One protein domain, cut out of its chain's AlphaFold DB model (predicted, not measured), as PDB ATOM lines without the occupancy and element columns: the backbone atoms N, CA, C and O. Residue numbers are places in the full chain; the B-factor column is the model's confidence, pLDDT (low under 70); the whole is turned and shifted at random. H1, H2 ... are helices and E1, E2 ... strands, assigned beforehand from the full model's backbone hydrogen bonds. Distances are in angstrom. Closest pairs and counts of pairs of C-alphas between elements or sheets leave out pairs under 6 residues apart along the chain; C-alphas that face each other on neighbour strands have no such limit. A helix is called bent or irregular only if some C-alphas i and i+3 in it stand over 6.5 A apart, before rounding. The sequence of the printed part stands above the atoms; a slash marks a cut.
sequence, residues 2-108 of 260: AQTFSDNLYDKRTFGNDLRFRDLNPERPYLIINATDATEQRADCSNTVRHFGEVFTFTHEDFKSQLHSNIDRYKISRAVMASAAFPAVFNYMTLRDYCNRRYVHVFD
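AT A GLANCE: This is residues 2 to 108 of the 260 residues of an uncharacterized protein of Desulfobacterales bacterium (UniProt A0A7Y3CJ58). What shape do these atoms make? A small, strongly twisted sheet of four strands curls partway round, with two short helices on it: H3 packs on E1 and E4, and H2 sits by the two edge strands, E2 and E3. H1 packs on H3, away from the sheet, and the long loop of residues 11 to 33 begins beyond it. How is it built along the chain? The printed part has 107 residues, with three named helices and four named strands in the order H1, E1, E2, H2, H3, E3, E4; the sheet, E2 - E1 - E4 - E3, is antiparallel. The class is mixed, helices and strands, with under half of the residues in named elements; the whole is compact, with a radius of gyration of the C-alphas of 14.2 A and spans of 45 by 34 by 25 A.

IN THESE COORDINATES: Where are the strands? E1 is residues 34 to 37, E2 55 to 57, E3 93 to 97, 12.8 A long, and E4 102 to 108, 20.6 A long. E4 ends at C-alpha 108, (59.842, 50.326, 74.202). Where are the helices? H1 is residues 2 to 10, 10.9 A long from C-alpha 2 at (59.637, 36.956, 74.916); H2 is 60 to 67, 10.1 A, and H3 is 76 to 83, 10.7 A. H1 is neither bent nor irregular, but only just: C-alphas 7 and 10 are 6.3 A apart.

HOW THE PARTS SIT: How do the strands pair? E4 pairs with E3 over residues 102 to 106, a hairpin with N 95 and O 104 at 2.8 A, and with E1 over 106 to 108, with N 36 and O 107 at 2.9 A. E1 and E2 form a hairpin, with N 35 and O 56 at 2.8 A. How do the helices stand? In two layers, helices on one face of a sheet, H3 stands up from the sheet at a height of 8.8 A, and its closest C-alphas to E4 are Ser 83 and Asp 108, 4.4 A. H2, on the sheet at a height of 6.9 A, is over none of the strands; its closest C-alphas to E3 are Leu 67 and Asp 97, 4.0 A. H1 and H3 touch at a steep tilt of 62 degrees, opposite ways, the closest C-alphas being Ala 2 and Arg 78, 5.1 A. Are the helix backbones complete? In H1, H2 and H3 every O i to N i+4 pair is within hydrogen-bond range.

THE WHOLE: How far does it reach? The two C-alphas farthest apart are those of Thr 14 and Asn 47, 46.2 A. Is it unbroken and sure? The printed part has no cut; the links H1 to E1 and E1 to E2 are long. The mean pLDDT of the printed part is 86.4, and residues 9, 11 to 16 and 88 are under 70.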
ATOM      1  N   ALA A   2      59.354  37.334  76.316       75.56
ATOM      2  CA  ALA A   2      59.637  36.956  74.916       75.56
ATOM      3  C   ALA A   2      59.147  35.536  74.552       75.56
ATOM      4  O   ALA A   2      58.500  35.357  73.527       75.56
ATOM      5  N   GLN A   3      59.364  34.546  75.427       78.19
ATOM      6  CA  GLN A   3      58.815  33.200  75.217       78.19
ATOM      7  C   GLN A   3      57.279  33.204  75.204       78.19
ATOM      8  O   GLN A   3      56.675  32.587  74.344       78.19
ATOM      9  N   THR A   4      56.647  33.998  76.074       76.25
ATOM     10  CA  THR A   4      55.190  34.187  76.108       76.25
ATOM     11  C   THR A   4      54.650  34.679  74.763       76.25
ATOM     12  O   THR A   4      53.637  34.162  74.306       76.25
ATOM     13  N   PHE A   5      55.320  35.628  74.102       76.81
ATOM     14  CA  PHE A   5      54.934  36.043  72.751       76.81
ATOM     15  C   PHE A   5      55.118  34.931  71.725       76.81
ATOM     16  O   PHE A   5      54.240  34.723  70.896       76.81
ATOM     17  N   SER A   6      56.231  34.200  71.798       77.44
ATOM     18  CA  SER A   6      56.467  33.045  70.930       77.44
ATOM     19  C   SER A   6      55.323  32.034  71.031       77.44
ATOM     20  O   SER A   6      54.668  31.739  70.037       77.44
ATOM     21  N   ASP A   7      55.010  31.615  72.256       75.31
ATOM     22  CA  ASP A   7      54.071  30.532  72.536       75.31
ATOM     23  C   ASP A   7      52.608  30.914  72.256       75.31
ATOM     24  O   ASP A   7      51.797  30.044  71.942       75.31
ATOM     25  N   ASN A   8      52.247  32.197  72.399       71.38
ATOM     26  CA  ASN A   8      50.852  32.647  72.307       71.38
ATOM     27  C   ASN A   8      50.504  33.386  71.008       71.38
ATOM     28  O   ASN A   8      49.332  33.391  70.635       71.38
ATOM     29  N   LEU A   9      51.469  34.029  70.338       69.75
ATOM     30  CA  LEU A   9      51.205  34.820  69.125       69.75
ATOM     31  C   LEU A   9      51.729  34.167  67.845       69.75
ATOM     32  O   LEU A   9      51.141  34.376  66.785       69.75
ATOM     33  N   TYR A  10      52.825  33.408  67.922       72.12
ATOM     34  CA  TYR A  10      53.579  32.995  66.734       72.12
ATOM     35  C   TYR A  10      53.681  31.479  66.545       72.12
ATOM     36  O   TYR A  10      53.836  31.027  65.411       72.12
ATOM     37  N   ASP A  11      53.566  30.687  67.611       63.47
ATOM     38  CA  ASP A  11      53.597  29.231  67.511       63.47
ATOM     39  C   ASP A  11      52.244  28.664  67.039       63.47
ATOM     40  O   ASP A  11      51.169  28.992  67.550       63.47
ATOM     41  N   LYS A  12      52.301  27.742  66.074       54.06
ATOM     42  CA  LYS A  12      51.215  26.802  65.790       54.06
ATOM     43  C   LYS A  12      51.671  25.430  66.268       54.06
ATOM     44  O   LYS A  12      52.475  24.768  65.616       54.06
ATOM     45  N   ARG A  13      51.114  25.014  67.411       59.25
ATOM     46  CA  ARG A  13      51.375  23.747  68.114       59.25
ATOM     47  C   ARG A  13      51.698  22.573  67.189       59.25
ATOM     48  O   ARG A  13      50.837  22.080  66.464       59.25
ATOM     49  N   THR A  14      52.914  22.059  67.354       50.81
ATOM     50  CA  THR A  14      53.212  20.639  67.661       50.81
ATOM     51  C   THR A  14      54.704  20.428  67.942       50.81
ATOM     52  O   THR A  14      55.043  19.459  68.612       50.81
ATOM     53  N   PHE A  15      55.584  21.352  67.521       56.69
ATOM     54  CA  PHE A  15      57.043  21.188  67.645       56.69
ATOM     55  C   PHE A  15      57.807  22.355  68.311       56.69
ATOM     56  O   PHE A  15      59.009  22.217  68.513       56.69
ATOM     57  N   GLY A  16      57.151  23.461  68.700       62.16
ATOM     58  CA  GLY A  16      57.742  24.490  69.576       62.16
ATOM     59  C   GLY A  16      58.927  25.263  68.983       62.16
ATOM     60  O   GLY A  16      59.930  25.474  69.664       62.16
ATOM     61  N   ASN A  17      58.849  25.667  67.711       72.00
ATOM     62  CA  ASN A  17      59.923  26.425  67.066       72.00
ATOM     63  C   ASN A  17      59.640  27.930  67.107       72.00
ATOM     64  O   ASN A  17      58.727  28.412  66.442       72.00
ATOM     65  N   ASP A  18      60.481  28.680  67.820       84.50
ATOM     66  CA  ASP A  18      60.426  30.143  67.808       84.50
ATOM     67  C   ASP A  18      60.761  30.696  66.414       84.50
ATOM     68  O   ASP A  18      61.880  30.495  65.922       84.50
ATOM     69  N   LEU A  19      59.822  31.443  65.824       89.69
ATOM     70  CA  LEU A  19      60.017  32.103  64.533       89.69
ATOM     71  C   LEU A  19      61.146  33.138  64.595       89.69
ATOM     72  O   LEU A  19      61.257  33.943  65.532       89.69
ATOM     73  N   ARG A  20      61.980  33.135  63.559       92.75
ATOM     74  CA  ARG A  20      63.101  34.056  63.359       92.75
ATOM     75  C   ARG A  20      62.862  34.930  62.137       92.75
ATOM     76  O   ARG A  20      62.033  34.609  61.293       92.75
ATOM     77  N   PHE A  21      63.626  36.009  62.007       94.12
ATOM     78  CA  PHE A  21      63.492  36.916  60.859       94.12
ATOM     79  C   PHE A  21      63.741  36.225  59.513       94.12
ATOM     80  O   PHE A  21      63.034  36.513  58.557       94.12
ATOM     81  N   ARG A  22      64.643  35.236  59.446       93.50
ATOM     82  CA  ARG A  22      64.837  34.432  58.221       93.50
ATOM     83  C   ARG A  22      63.608  33.615  57.806       93.50
ATOM     84  O   ARG A  22      63.566  33.115  56.690       93.50
ATOM     85  N   ASP A  23      62.692  33.372  58.745       91.31
ATOM     86  CA  ASP A  23      61.488  32.573  58.517       91.31
ATOM     87  C   ASP A  23      60.331  33.465  58.006       91.31
ATOM     88  O   ASP A  23      59.256  32.957  57.682       91.31
ATOM     89  N   LEU A  24      60.537  34.791  57.912       90.44
ATOM     90  CA  LEU A  24      59.619  35.708  57.237       90.44
ATOM     91  C   LEU A  24      59.563  35.384  55.741       90.44
ATOM     92  O   LEU A  24      60.567  35.045  55.119       90.44
ATOM     93  N   ASN A  25      58.378  35.520  55.148       89.38
ATOM     94  CA  ASN A  25      58.228  35.344  53.710       89.38
ATOM     95  C   ASN A  25      58.872  36.542  52.978       89.38
ATOM     96  O   ASN A  25      58.378  37.659  53.147       89.38
ATOM     97  N   PRO A  26      59.910  36.337  52.144       85.06
ATOM     98  CA  PRO A  26      60.587  37.426  51.438       85.06
ATOM     99  C   PRO A  26      59.711  38.115  50.378       85.06
ATOM    100  O   PRO A  26      60.031  39.217  49.949       85.06
ATOM    101  N   GLU A  27      58.597  37.499  49.965       88.50
ATOM    102  CA  GLU A  27      57.602  38.088  49.055       88.50
ATOM    103  C   GLU A  27      56.495  38.870  49.792       88.50
ATOM    104  O   GLU A  27      55.522  39.323  49.183       88.50
ATOM    105  N   ARG A  28      56.573  38.979  51.124       85.81
ATOM    106  CA  ARG A  28      55.629  39.742  51.954       85.81
ATOM    107  C   ARG A  28      56.228  41.095  52.353       85.81
ATOM    108  O   ARG A  28      57.428  41.295  52.181       85.81
ATOM    109  N   PRO A  29      55.398  42.038  52.846       87.81
ATOM    110  CA  PRO A  29      55.880  43.355  53.245       87.81
ATOM    111  C   PRO A  29      57.081  43.273  54.190       87.81
ATOM    112  O   PRO A  29      57.118  42.421  55.081       87.81
ATOM    113  N   TYR A  30      58.043  44.175  53.989       89.81
ATOM    114  CA  TYR A  30      59.224  44.284  54.838       89.81
ATOM    115  C   TYR A  30      58.802  44.650  56.264       89.81
ATOM    116  O   TYR A  30      58.131  45.660  56.479       89.81
ATOM    117  N   LEU A  31      59.161  43.807  57.231       92.44
ATOM    118  CA  LEU A  31      58.799  43.999  58.629       92.44
ATOM    119  C   LEU A  31      59.838  44.880  59.322       92.44
ATOM    120  O   LEU A  31      61.006  44.509  59.409       92.44
ATOM    121  N   ILE A  32      59.380  45.998  59.877       93.94
ATOM    122  CA  ILE A  32      60.174  46.883  60.726       93.94
ATOM    123  C   ILE A  32      59.535  46.871  62.112       93.94
ATOM    124  O   ILE A  32      58.327  47.055  62.245       93.94
ATOM    125  N   ILE A  33      60.341  46.613  63.139       94.50
ATOM    126  CA  ILE A  33      59.922  46.688  64.541       94.50
ATOM    127  C   ILE A  33      60.835  47.696  65.227       94.50
ATOM    128  O   ILE A  33      62.057  47.544  65.166       94.50
ATOM    129  N   ASN A  34      60.250  48.693  65.882       94.12
ATOM    130  CA  ASN A  34      60.996  49.783  66.502       94.12
ATOM    131  C   ASN A  34      61.254  49.523  67.981       94.12
ATOM    132  O   ASN A  34      60.472  48.881  68.674       94.12
ATOM    133  N   ALA A  35      62.351  50.077  68.466       94.25
ATOM    134  CA  ALA A  35      62.679  50.227  69.869       94.25
ATOM    135  C   ALA A  35      63.440  51.547  70.051       94.25
ATOM    136  O   ALA A  35      63.820  52.197  69.075       94.25
ATOM    137  N   THR A  36      63.681  51.934  71.296       91.94
ATOM    138  CA  THR A  36      64.522  53.087  71.628       91.94
ATOM    139  C   THR A  36      65.889  52.622  72.127       91.94
ATOM    140  O   THR A  36      65.954  51.740  72.987       91.94
ATOM    141  N   ASP A  37      66.980  53.210  71.619       92.81
ATOM    142  CA  ASP A  37      68.335  52.986  72.142       92.81
ATOM    143  C   ASP A  37      68.474  53.650  73.522       92.81
ATOM    144  O   ASP A  37      68.349  54.861  73.689       92.81
ATOM    145  N   ALA A  38      68.715  52.823  74.529       91.19
ATOM    146  CA  ALA A  38      68.891  53.179  75.932       91.19
ATOM    147  C   ALA A  38      70.360  53.282  76.342       91.19
ATOM    148  O   ALA A  38      70.671  53.462  77.520       91.19
ATOM    149  N   THR A  39      71.270  53.059  75.404       91.62
ATOM    150  CA  THR A  39      72.701  53.042  75.670       91.62
ATOM    151  C   THR A  39      73.206  54.474  75.784       91.62
ATOM    152  O   THR A  39      72.727  55.375  75.094       91.62
ATOM    153  N   GLU A  40      74.192  54.698  76.652       90.69
ATOM    154  CA  GLU A  40      74.921  55.964  76.658       90.69
ATOM    155  C   GLU A  40      75.527  56.256  75.279       90.69
ATOM    156  O   GLU A  40      75.726  55.351  74.459       90.69
ATOM    157  N   GLN A  41      75.838  57.532  75.036       90.94
ATOM    158  CA  GLN A  41      76.392  57.961  73.761       90.94
ATOM    159  C   GLN A  41      77.611  57.113  73.384       90.94
ATOM    160  O   GLN A  41      78.596  57.029  74.121       90.94
ATOM    161  N   ARG A  42      77.557  56.506  72.199       89.06
ATOM    162  CA  ARG A  42      78.581  55.579  71.710       89.06
ATOM    163  C   ARG A  42      78.855  55.817  70.235       89.06
ATOM    164  O   ARG A  42      77.962  56.187  69.488       89.06
ATOM    165  N   ALA A  43      80.084  55.559  69.807       84.25
ATOM    166  CA  ALA A  43      80.381  55.407  68.390       84.25
ATOM    167  C   ALA A  43      80.135  53.949  67.975       84.25
ATOM    168  O   ALA A  43      80.532  53.027  68.697       84.25
ATOM    169  N   ASP A  44      79.487  53.740  66.830       79.56
ATOM    170  CA  ASP A  44      79.542  52.454  66.135       79.56
ATOM    171  C   ASP A  44      80.884  52.287  65.397       79.56
ATOM    172  O   ASP A  44      81.780  53.131  65.478       79.56
ATOM    173  N   CYS A  45      81.061  51.177  64.684       79.69
ATOM    174  CA  CYS A  45      82.346  50.878  64.046       79.69
ATOM    175  C   CYS A  45      82.606  51.636  62.752       79.69
ATOM    176  O   CYS A  45      83.714  51.568  62.225       79.69
ATOM    177  N   SER A  46      81.619  52.391  62.275       81.56
ATOM    178  CA  SER A  46      81.800  53.374  61.210       81.56
ATOM    179  C   SER A  46      82.141  54.760  61.777       81.56
ATOM    180  O   SER A  46      82.171  55.733  61.028       81.56
ATOM    181  N   ASN A  47      82.412  54.862  63.087       84.25
ATOM    182  CA  ASN A  47      82.547  56.110  63.842       84.25
ATOM    183  C   ASN A  47      81.288  56.991  63.801       84.25
ATOM    184  O   ASN A  47      81.362  58.188  64.081       84.25
ATOM    185  N   THR A  48      80.126  56.420  63.476       87.50
ATOM    186  CA  THR A  48      78.860  57.140  63.583       87.50
ATOM    187  C   THR A  48      78.469  57.200  65.053       87.50
ATOM    188  O   THR A  48      78.390  56.179  65.738       87.50
ATOM    189  N   VAL A  49      78.273  58.417  65.554       89.94
ATOM    190  CA  VAL A  49      77.845  58.652  66.933       89.94
ATOM    191  C   VAL A  49      76.357  58.341  67.045       89.94
ATOM    192  O   VAL A  49      75.569  58.787  66.217       89.94
ATOM    193  N   ARG A  50      76.003  57.567  68.070       90.50
ATOM    194  CA  ARG A  50      74.641  57.213  68.462       90.50
ATOM    195  C   ARG A  50      74.354  57.781  69.834       90.50
ATOM    196  O   ARG A  50      75.194  57.668  70.733       90.50
ATOM    197  N   HIS A  51      73.184  58.376  69.982       91.38
ATOM    198  CA  HIS A  51      72.727  58.996  71.211       91.38
ATOM    199  C   HIS A  51      71.643  58.163  71.895       91.38
ATOM    200  O   HIS A  51      70.852  57.464  71.260       91.38
ATOM    201  N   PHE A  52      71.588  58.291  73.219       90.81
ATOM    202  CA  PHE A  52      70.452  57.829  74.005       90.81
ATOM    203  C   PHE A  52      69.153  58.441  73.459       90.81
ATOM    204  O   PHE A  52      69.094  59.643  73.197       90.81
ATOM    205  N   GLY A  53      68.107  57.629  73.332       88.50
ATOM    206  CA  GLY A  53      66.796  58.059  72.849       88.50
ATOM    207  C   GLY A  53      66.618  57.987  71.328       88.50
ATOM    208  O   GLY A  53      65.533  58.304  70.838       88.50
ATOM    209  N   GLU A  54      67.639  57.574  70.570       91.06
ATOM    210  CA  GLU A  54      67.501  57.324  69.133       91.06
ATOM    211  C   GLU A  54      66.613  56.108  68.841       91.06
ATOM    212  O   GLU A  54      66.470  55.195  69.656       91.06
ATOM    213  N   VAL A  55      66.023  56.088  67.643       92.94
ATOM    214  CA  VAL A  55      65.277  54.923  67.160       92.94
ATOM    215  C   VAL A  55      66.262  53.817  66.791       92.94
ATOM    216  O   VAL A  55      67.201  54.038  66.028       92.94
ATOM    217  N   PHE A  56      66.011  52.614  67.296       94.12
ATOM    218  CA  PHE A  56      66.657  51.384  66.862       94.12
ATOM    219  C   PHE A  56      65.622  50.498  66.174       94.12
ATOM    220  O   PHE A  56      64.575  50.207  66.754       94.12
ATOM    221  N   THR A  57      65.906  50.024  64.964       95.38
ATOM    222  CA  THR A  57      64.998  49.127  64.245       95.38
ATOM    223  C   THR A  57      65.534  47.699  64.213       95.38
ATOM    224  O   THR A  57      66.718  47.435  64.005       95.38
ATOM    225  N   PHE A  58      64.651  46.721  64.401       96.19
ATOM    226  CA  PHE A  58      64.968  45.318  64.151       96.19
ATOM    227  C   PHE A  58      64.887  45.042  62.649       96.19
ATOM    228  O   PHE A  58      63.931  44.440  62.164       96.19
ATOM    229  N   THR A  59      65.912  45.497  61.930       95.19
ATOM    230  CA  THR A  59      66.084  45.360  60.478       95.19
ATOM    231  C   THR A  59      67.472  44.818  60.137       95.19
ATOM    232  O   THR A  59      68.363  44.751  60.994       95.19
ATOM    233  N   HIS A  60      67.684  44.411  58.882       93.94
ATOM    234  CA  HIS A  60      69.013  43.994  58.425       93.94
ATOM    235  C   HIS A  60      70.022  45.144  58.488       93.94
ATOM    236  O   HIS A  60      71.184  44.926  58.841       93.94
ATOM    237  N   GLU A  61      69.579  46.355  58.162       92.25
ATOM    238  CA  GLU A  61      70.387  47.566  58.092       92.25
ATOM    239  C   GLU A  61      70.956  47.932  59.467       92.25
ATOM    240  O   GLU A  61      72.171  48.092  59.610       92.25
ATOM    241  N   ASP A  62      70.110  47.981  60.498       93.44
ATOM    242  CA  ASP A  62      70.527  48.342  61.855       93.44
ATOM    243  C   ASP A  62      71.295  47.219  62.555       93.44
ATOM    244  O   ASP A  62      72.297  47.475  63.227       93.44
ATOM    245  N   PHE A  63      70.925  45.950  62.349       95.12
ATOM    246  CA  PHE A  63      71.716  44.841  62.895       95.12
ATOM    247  C   PHE A  63      73.123  44.799  62.303       95.12
ATOM    248  O   PHE A  63      74.087  44.523  63.023       95.12
ATOM    249  N   LYS A  64      73.259  45.087  61.005       93.31
ATOM    250  CA  LYS A  64      74.558  45.116  60.337       93.31
ATOM    251  C   LYS A  64      75.380  46.331  60.757       93.31
ATOM    252  O   LYS A  64      76.550  46.158  61.083       93.31
ATOM    253  N   SER A  65      74.792  47.527  60.738       90.12
ATOM    254  CA  SER A  65      75.511  48.784  60.987       90.12
ATOM    255  C   SER A  65      75.792  49.035  62.469       90.12
ATOM    256  O   SER A  65      76.898  49.436  62.822       90.12
ATOM    257  N   GLN A  66      74.828  48.751  63.350       91.19
ATOM    258  CA  GLN A  66      74.933  49.094  64.768       91.19
ATOM    259  C   GLN A  66      75.437  47.940  65.639       91.19
ATOM    260  O   GLN A  66      76.121  48.184  66.630       91.19
ATOM    261  N   LEU A  67      75.094  46.690  65.298       92.50
ATOM    262  CA  LEU A  67      75.409  45.511  66.122       92.50
ATOM    263  C   LEU A  67      76.441  44.567  65.498       92.50
ATOM    264  O   LEU A  67      76.873  43.618  66.159       92.50
ATOM    265  N   HIS A  68      76.797  44.769  64.228       93.12
ATOM    266  CA  HIS A  68      77.671  43.869  63.467       93.12
ATOM    267  C   HIS A  68      77.205  42.413  63.538       93.12
ATOM    268  O   HIS A  68      77.989  41.474  63.687       93.12
ATOM    269  N   SER A  69      75.887  42.240  63.477       93.50
ATOM    270  CA  SER A  69      75.199  40.978  63.688       93.50
ATOM    271  C   SER A  69      74.257  40.686  62.524       93.50
ATOM    272  O   SER A  69      73.915  41.567  61.739       93.50
ATOM    273  N   ASN A  70      73.822  39.431  62.414       95.12
ATOM    274  CA  ASN A  70      72.813  39.030  61.440       95.12
ATOM    275  C   ASN A  70      71.454  38.839  62.130       95.12
ATOM    276  O   ASN A  70      71.309  37.969  62.998       95.12
ATOM    277  N   ILE A  71      70.460  39.623  61.706       96.12
ATOM    278  CA  ILE A  71      69.088  39.547  62.207       96.12
ATOM    279  C   ILE A  71      68.379  38.236  61.845       96.12
ATOM    280  O   ILE A  71      67.521  37.802  62.603       96.12
ATOM    281  N   ASP A  72      68.788  37.528  60.787       95.44
ATOM    282  CA  ASP A  72      68.186  36.264  60.322       95.44
ATOM    283  C   ASP A  72      67.982  35.229  61.431       95.44
ATOM    284  O   ASP A  72      67.044  34.428  61.415       95.44
ATOM    285  N   ARG A  73      68.908  35.203  62.394       92.94
ATOM    286  CA  ARG A  73      68.905  34.254  63.514       92.94
ATOM    287  C   ARG A  73      68.192  34.793  64.751       92.94
ATOM    288  O   ARG A  73      68.003  34.044  65.711       92.94
ATOM    289  N   TYR A  74      67.832  36.069  64.747       95.00
ATOM    290  CA  TYR A  74      67.142  36.727  65.838       95.00
ATOM    291  C   TYR A  74      65.671  36.308  65.859       95.00
ATOM    292  O   TYR A  74      65.034  36.149  64.820       95.00
ATOM    293  N   LYS A  75      65.136  36.083  67.061       93.81
ATOM    294  CA  LYS A  75      63.744  35.656  67.249       93.81
ATOM    295  C   LYS A  75      62.821  36.864  67.121       93.81
ATOM    296  O   LYS A  75      63.051  37.866  67.800       93.81
ATOM    297  N   ILE A  76      61.748  36.741  66.343       92.50
ATOM    298  CA  ILE A  76      60.752  37.812  66.169       92.50
ATOM    299  C   ILE A  76      60.139  38.183  67.525       92.50
ATOM    300  O   ILE A  76      60.064  39.353  67.881       92.50
ATOM    301  N   SER A  77      59.826  37.184  68.351       91.69
ATOM    302  CA  SER A  77      59.272  37.380  69.695       91.69
ATOM    303  C   SER A  77      60.164  38.204  70.633       91.69
ATOM    304  O   SER A  77      59.668  38.859  71.550       91.69
ATOM    305  N   ARG A  78      61.484  38.208  70.407       93.12
ATOM    306  CA  ARG A  78      62.420  39.064  71.146       93.12
ATOM    307  C   ARG A  78      62.416  40.498  70.629       93.12
ATOM    308  O   ARG A  78      62.517  41.400  71.443       93.12
ATOM    309  N   ALA A  79      62.293  40.715  69.320       94.06
ATOM    310  CA  ALA A  79      62.139  42.063  68.765       94.06
ATOM    311  C   ALA A  79      60.836  42.709  69.260       94.06
ATOM    312  O   ALA A  79      60.840  43.833  69.747       94.06
ATOM    313  N   VAL A  80      59.744  41.943  69.247       91.56
ATOM    314  CA  VAL A  80      58.436  42.368  69.766       91.56
ATOM    315  C   VAL A  80      58.508  42.679  71.258       91.56
ATOM    316  O   VAL A  80      57.960  43.680  71.702       91.56
ATOM    317  N   MET A  81      59.224  41.862  72.042       88.94
ATOM    318  CA  MET A  81      59.403  42.157  73.463       88.94
ATOM    319  C   MET A  81      60.184  43.451  73.694       88.94
ATOM    320  O   MET A  81      59.774  44.214  74.555       88.94
ATOM    321  N   ALA A  82      61.243  43.719  72.922       91.56
ATOM    322  CA  ALA A  82      61.987  44.976  73.017       91.56
ATOM    323  C   ALA A  82      61.095  46.177  72.691       91.56
ATOM    324  O   ALA A  82      61.072  47.137  73.451       91.56
ATOM    325  N   SER A  83      60.318  46.074  71.612       90.94
ATOM    326  CA  SER A  83      59.378  47.110  71.181       90.94
ATOM    327  C   SER A  83      58.276  47.398  72.193       90.94
ATOM    328  O   SER A  83      57.758  48.501  72.170       90.94
ATOM    329  N   ALA A  84      57.929  46.440  73.057       85.94
ATOM    330  CA  ALA A  84      56.890  46.569  74.082       85.94
ATOM    331  C   ALA A  84      57.456  46.659  75.515       85.94
ATOM    332  O   ALA A  84      56.720  46.495  76.494       85.94
ATOM    333  N   ALA A  85      58.777  46.816  75.670       83.06
ATOM    334  CA  ALA A  85      59.450  46.810  76.967       83.06
ATOM    335  C   ALA A  85      59.329  48.176  77.656       83.06
ATOM    336  O   ALA A  85      60.319  48.897  77.777       83.06
ATOM    337  N   PHE A  86      58.118  48.542  78.086       81.12
ATOM    338  CA  PHE A  86      57.866  49.820  78.750       81.12
ATOM    339  C   PHE A  86      58.773  49.987  79.991       81.12
ATOM    340  O   PHE A  86      58.715  49.120  80.877       81.12
ATOM    341  N   PRO A  87      59.588  51.064  80.095       70.12
ATOM    342  CA  PRO A  87      60.673  51.197  81.084       70.12
ATOM    343  C   PRO A  87      60.272  51.027  82.552       70.12
ATOM    344  O   PRO A  87      61.104  50.704  83.395       70.12
ATOM    345  N   ALA A  88      58.999  51.242  82.869       69.69
ATOM    346  CA  ALA A  88      58.490  51.122  84.226       69.69
ATOM    347  C   ALA A  88      58.058  49.701  84.624       69.69
ATOM    348  O   ALA A  88      57.909  49.399  85.805       69.69
ATOM    349  N   VAL A  89      57.815  48.835  83.640       70.50
ATOM    350  CA  VAL A  89      57.292  47.476  83.852       70.50
ATOM    351  C   VAL A  89      58.340  46.427  83.493       70.50
ATOM    352  O   VAL A  89      58.389  45.357  84.104       70.50
ATOM    353  N   PHE A  90      59.196  46.720  82.516       78.12
ATOM    354  CA  PHE A  90      60.161  45.771  81.985       78.12
ATOM    355  C   PHE A  90      61.576  46.344  81.973       78.12
ATOM    356  O   PHE A  90      61.801  47.515  81.696       78.12
ATOM    357  N   ASN A  91      62.546  45.466  82.229       83.38
ATOM    358  CA  ASN A  91      63.958  45.782  82.043       83.38
ATOM    359  C   ASN A  91      64.292  45.951  80.556       83.38
ATOM    360  O   ASN A  91      63.673  45.315  79.698       83.38
ATOM    361  N   TYR A  92      65.360  46.705  80.285       86.75
ATOM    362  CA  TYR A  92      65.964  46.806  78.960       86.75
ATOM    363  C   TYR A  92      66.252  45.430  78.348       86.75
ATOM    364  O   TYR A  92      66.716  44.498  79.016       86.75
ATOM    365  N   MET A  93      66.063  45.327  77.036       91.88
ATOM    366  CA  MET A  93      66.600  44.230  76.251       91.88
ATOM    367  C   MET A  93      68.042  44.522  75.861       91.88
ATOM    368  O   MET A  93      68.337  45.467  75.140       91.88
ATOM    369  N   THR A  94      68.947  43.660  76.308       93.31
ATOM    370  CA  THR A  94      70.364  43.760  75.963       93.31
ATOM    371  C   THR A  94      70.659  42.995  74.675       93.31
ATOM    372  O   THR A  94      70.463  41.777  74.590       93.31
ATOM    373  N   LEU A  95      71.158  43.718  73.680       94.31
ATOM    374  CA  LEU A  95      71.683  43.223  72.415       94.31
ATOM    375  C   LEU A  95      73.210  43.281  72.455       94.31
ATOM    376  O   LEU A  95      73.804  44.130  73.119       94.31
ATOM    377  N   ARG A  96      73.866  42.353  71.764       92.94
ATOM    378  CA  ARG A  96      75.328  42.317  71.686       92.94
ATOM    379  C   ARG A  96      75.784  42.990  70.398       92.94
ATOM    380  O   ARG A  96      75.367  42.555  69.328       92.94
ATOM    381  N   ASP A  97      76.673  43.968  70.527       91.25
ATOM    382  CA  ASP A  97      77.463  44.494  69.415       91.25
ATOM    383  C   ASP A  97      78.749  43.666  69.277       91.25
ATOM    384  O   ASP A  97      79.582  43.582  70.189       91.25
ATOM    385  N   TYR A  98      78.895  43.002  68.134       90.38
ATOM    386  CA  TYR A  98      79.980  42.060  67.877       90.38
ATOM    387  C   TYR A  98      81.279  42.716  67.432       90.38
ATOM    388  O   TYR A  98      82.319  42.059  67.502       90.38
ATOM    389  N   CYS A  99      81.257  43.983  67.031       85.00
ATOM    390  CA  CYS A  99      82.472  44.651  66.594       85.00
ATOM    391  C   CYS A  99      83.356  45.047  67.780       85.00
ATOM    392  O   CYS A  99      84.505  44.614  67.862       85.00
ATOM    393  N   ASN A 100      82.805  45.765  68.763       76.69
ATOM    394  CA  ASN A 100      83.568  46.200  69.939       76.69
ATOM    395  C   ASN A 100      83.403  45.277  71.159       76.69
ATOM    396  O   ASN A 100      83.912  45.582  72.237       76.69
ATOM    397  N   ARG A 101      82.675  44.157  71.011       82.31
ATOM    398  CA  ARG A 101      82.241  43.277  72.117       82.31
ATOM    399  C   ARG A 101      81.501  44.049  73.219       82.31
ATOM    400  O   ARG A 101      81.638  43.730  74.400       82.31
ATOM    401  N   ARG A 102      80.730  45.060  72.816       89.00
ATOM    402  CA  ARG A 102      79.908  45.908  73.684       89.00
ATOM    403  C   ARG A 102      78.456  45.436  73.674       89.00
ATOM    404  O   ARG A 102      78.100  44.457  73.010       89.00
ATOM    405  N   TYR A 103      77.626  46.137  74.429       92.44
ATOM    406  CA  TYR A 103      76.199  45.890  74.509       92.44
ATOM    407  C   TYR A 103      75.428  47.141  74.109       92.44
ATOM    408  O   TYR A 103      75.878  48.255  74.364       92.44
ATOM    409  N   VAL A 104      74.283  46.921  73.474       93.19
ATOM    410  CA  VAL A 104      73.278  47.940  73.182       93.19
ATOM    411  C   VAL A 104      72.044  47.575  73.983       93.19
ATOM    412  O   VAL A 104      71.581  46.434  73.933       93.19
ATOM    413  N   HIS A 105      71.537  48.516  74.757       93.94
ATOM    414  CA  HIS A 105      70.337  48.336  75.556       93.94
ATOM    415  C   HIS A 105      69.184  49.003  74.829       93.94
ATOM    416  O   HIS A 105      69.318  50.143  74.412       93.94
ATOM    417  N   VAL A 106      68.068  48.301  74.663       93.06
ATOM    418  CA  VAL A 106      66.876  48.861  74.021       93.06
ATOM    419  C   VAL A 106      65.640  48.656  74.889       93.06
ATOM    420  O   VAL A 106      65.546  47.663  75.614       93.06
ATOM    421  N   PHE A 107      64.695  49.584  74.824       88.44
ATOM    422  CA  PHE A 107      63.375  49.471  75.453       88.44
ATOM    423  C   PHE A 107      62.280  49.902  74.471       88.44
ATOM    424  O   PHE A 107      62.570  50.145  73.299       88.44
ATOM    425  N   ASP A 108      61.040  49.952  74.957       82.94
ATOM    426  CA  ASP A 108      59.842  50.326  74.202       82.94
ATOM    427  C   ASP A 108      60.073  51.435  73.167       82.94
ATOM    428  O   ASP A 108      60.646  52.479  73.483       82.94
TER     429      ASP A 108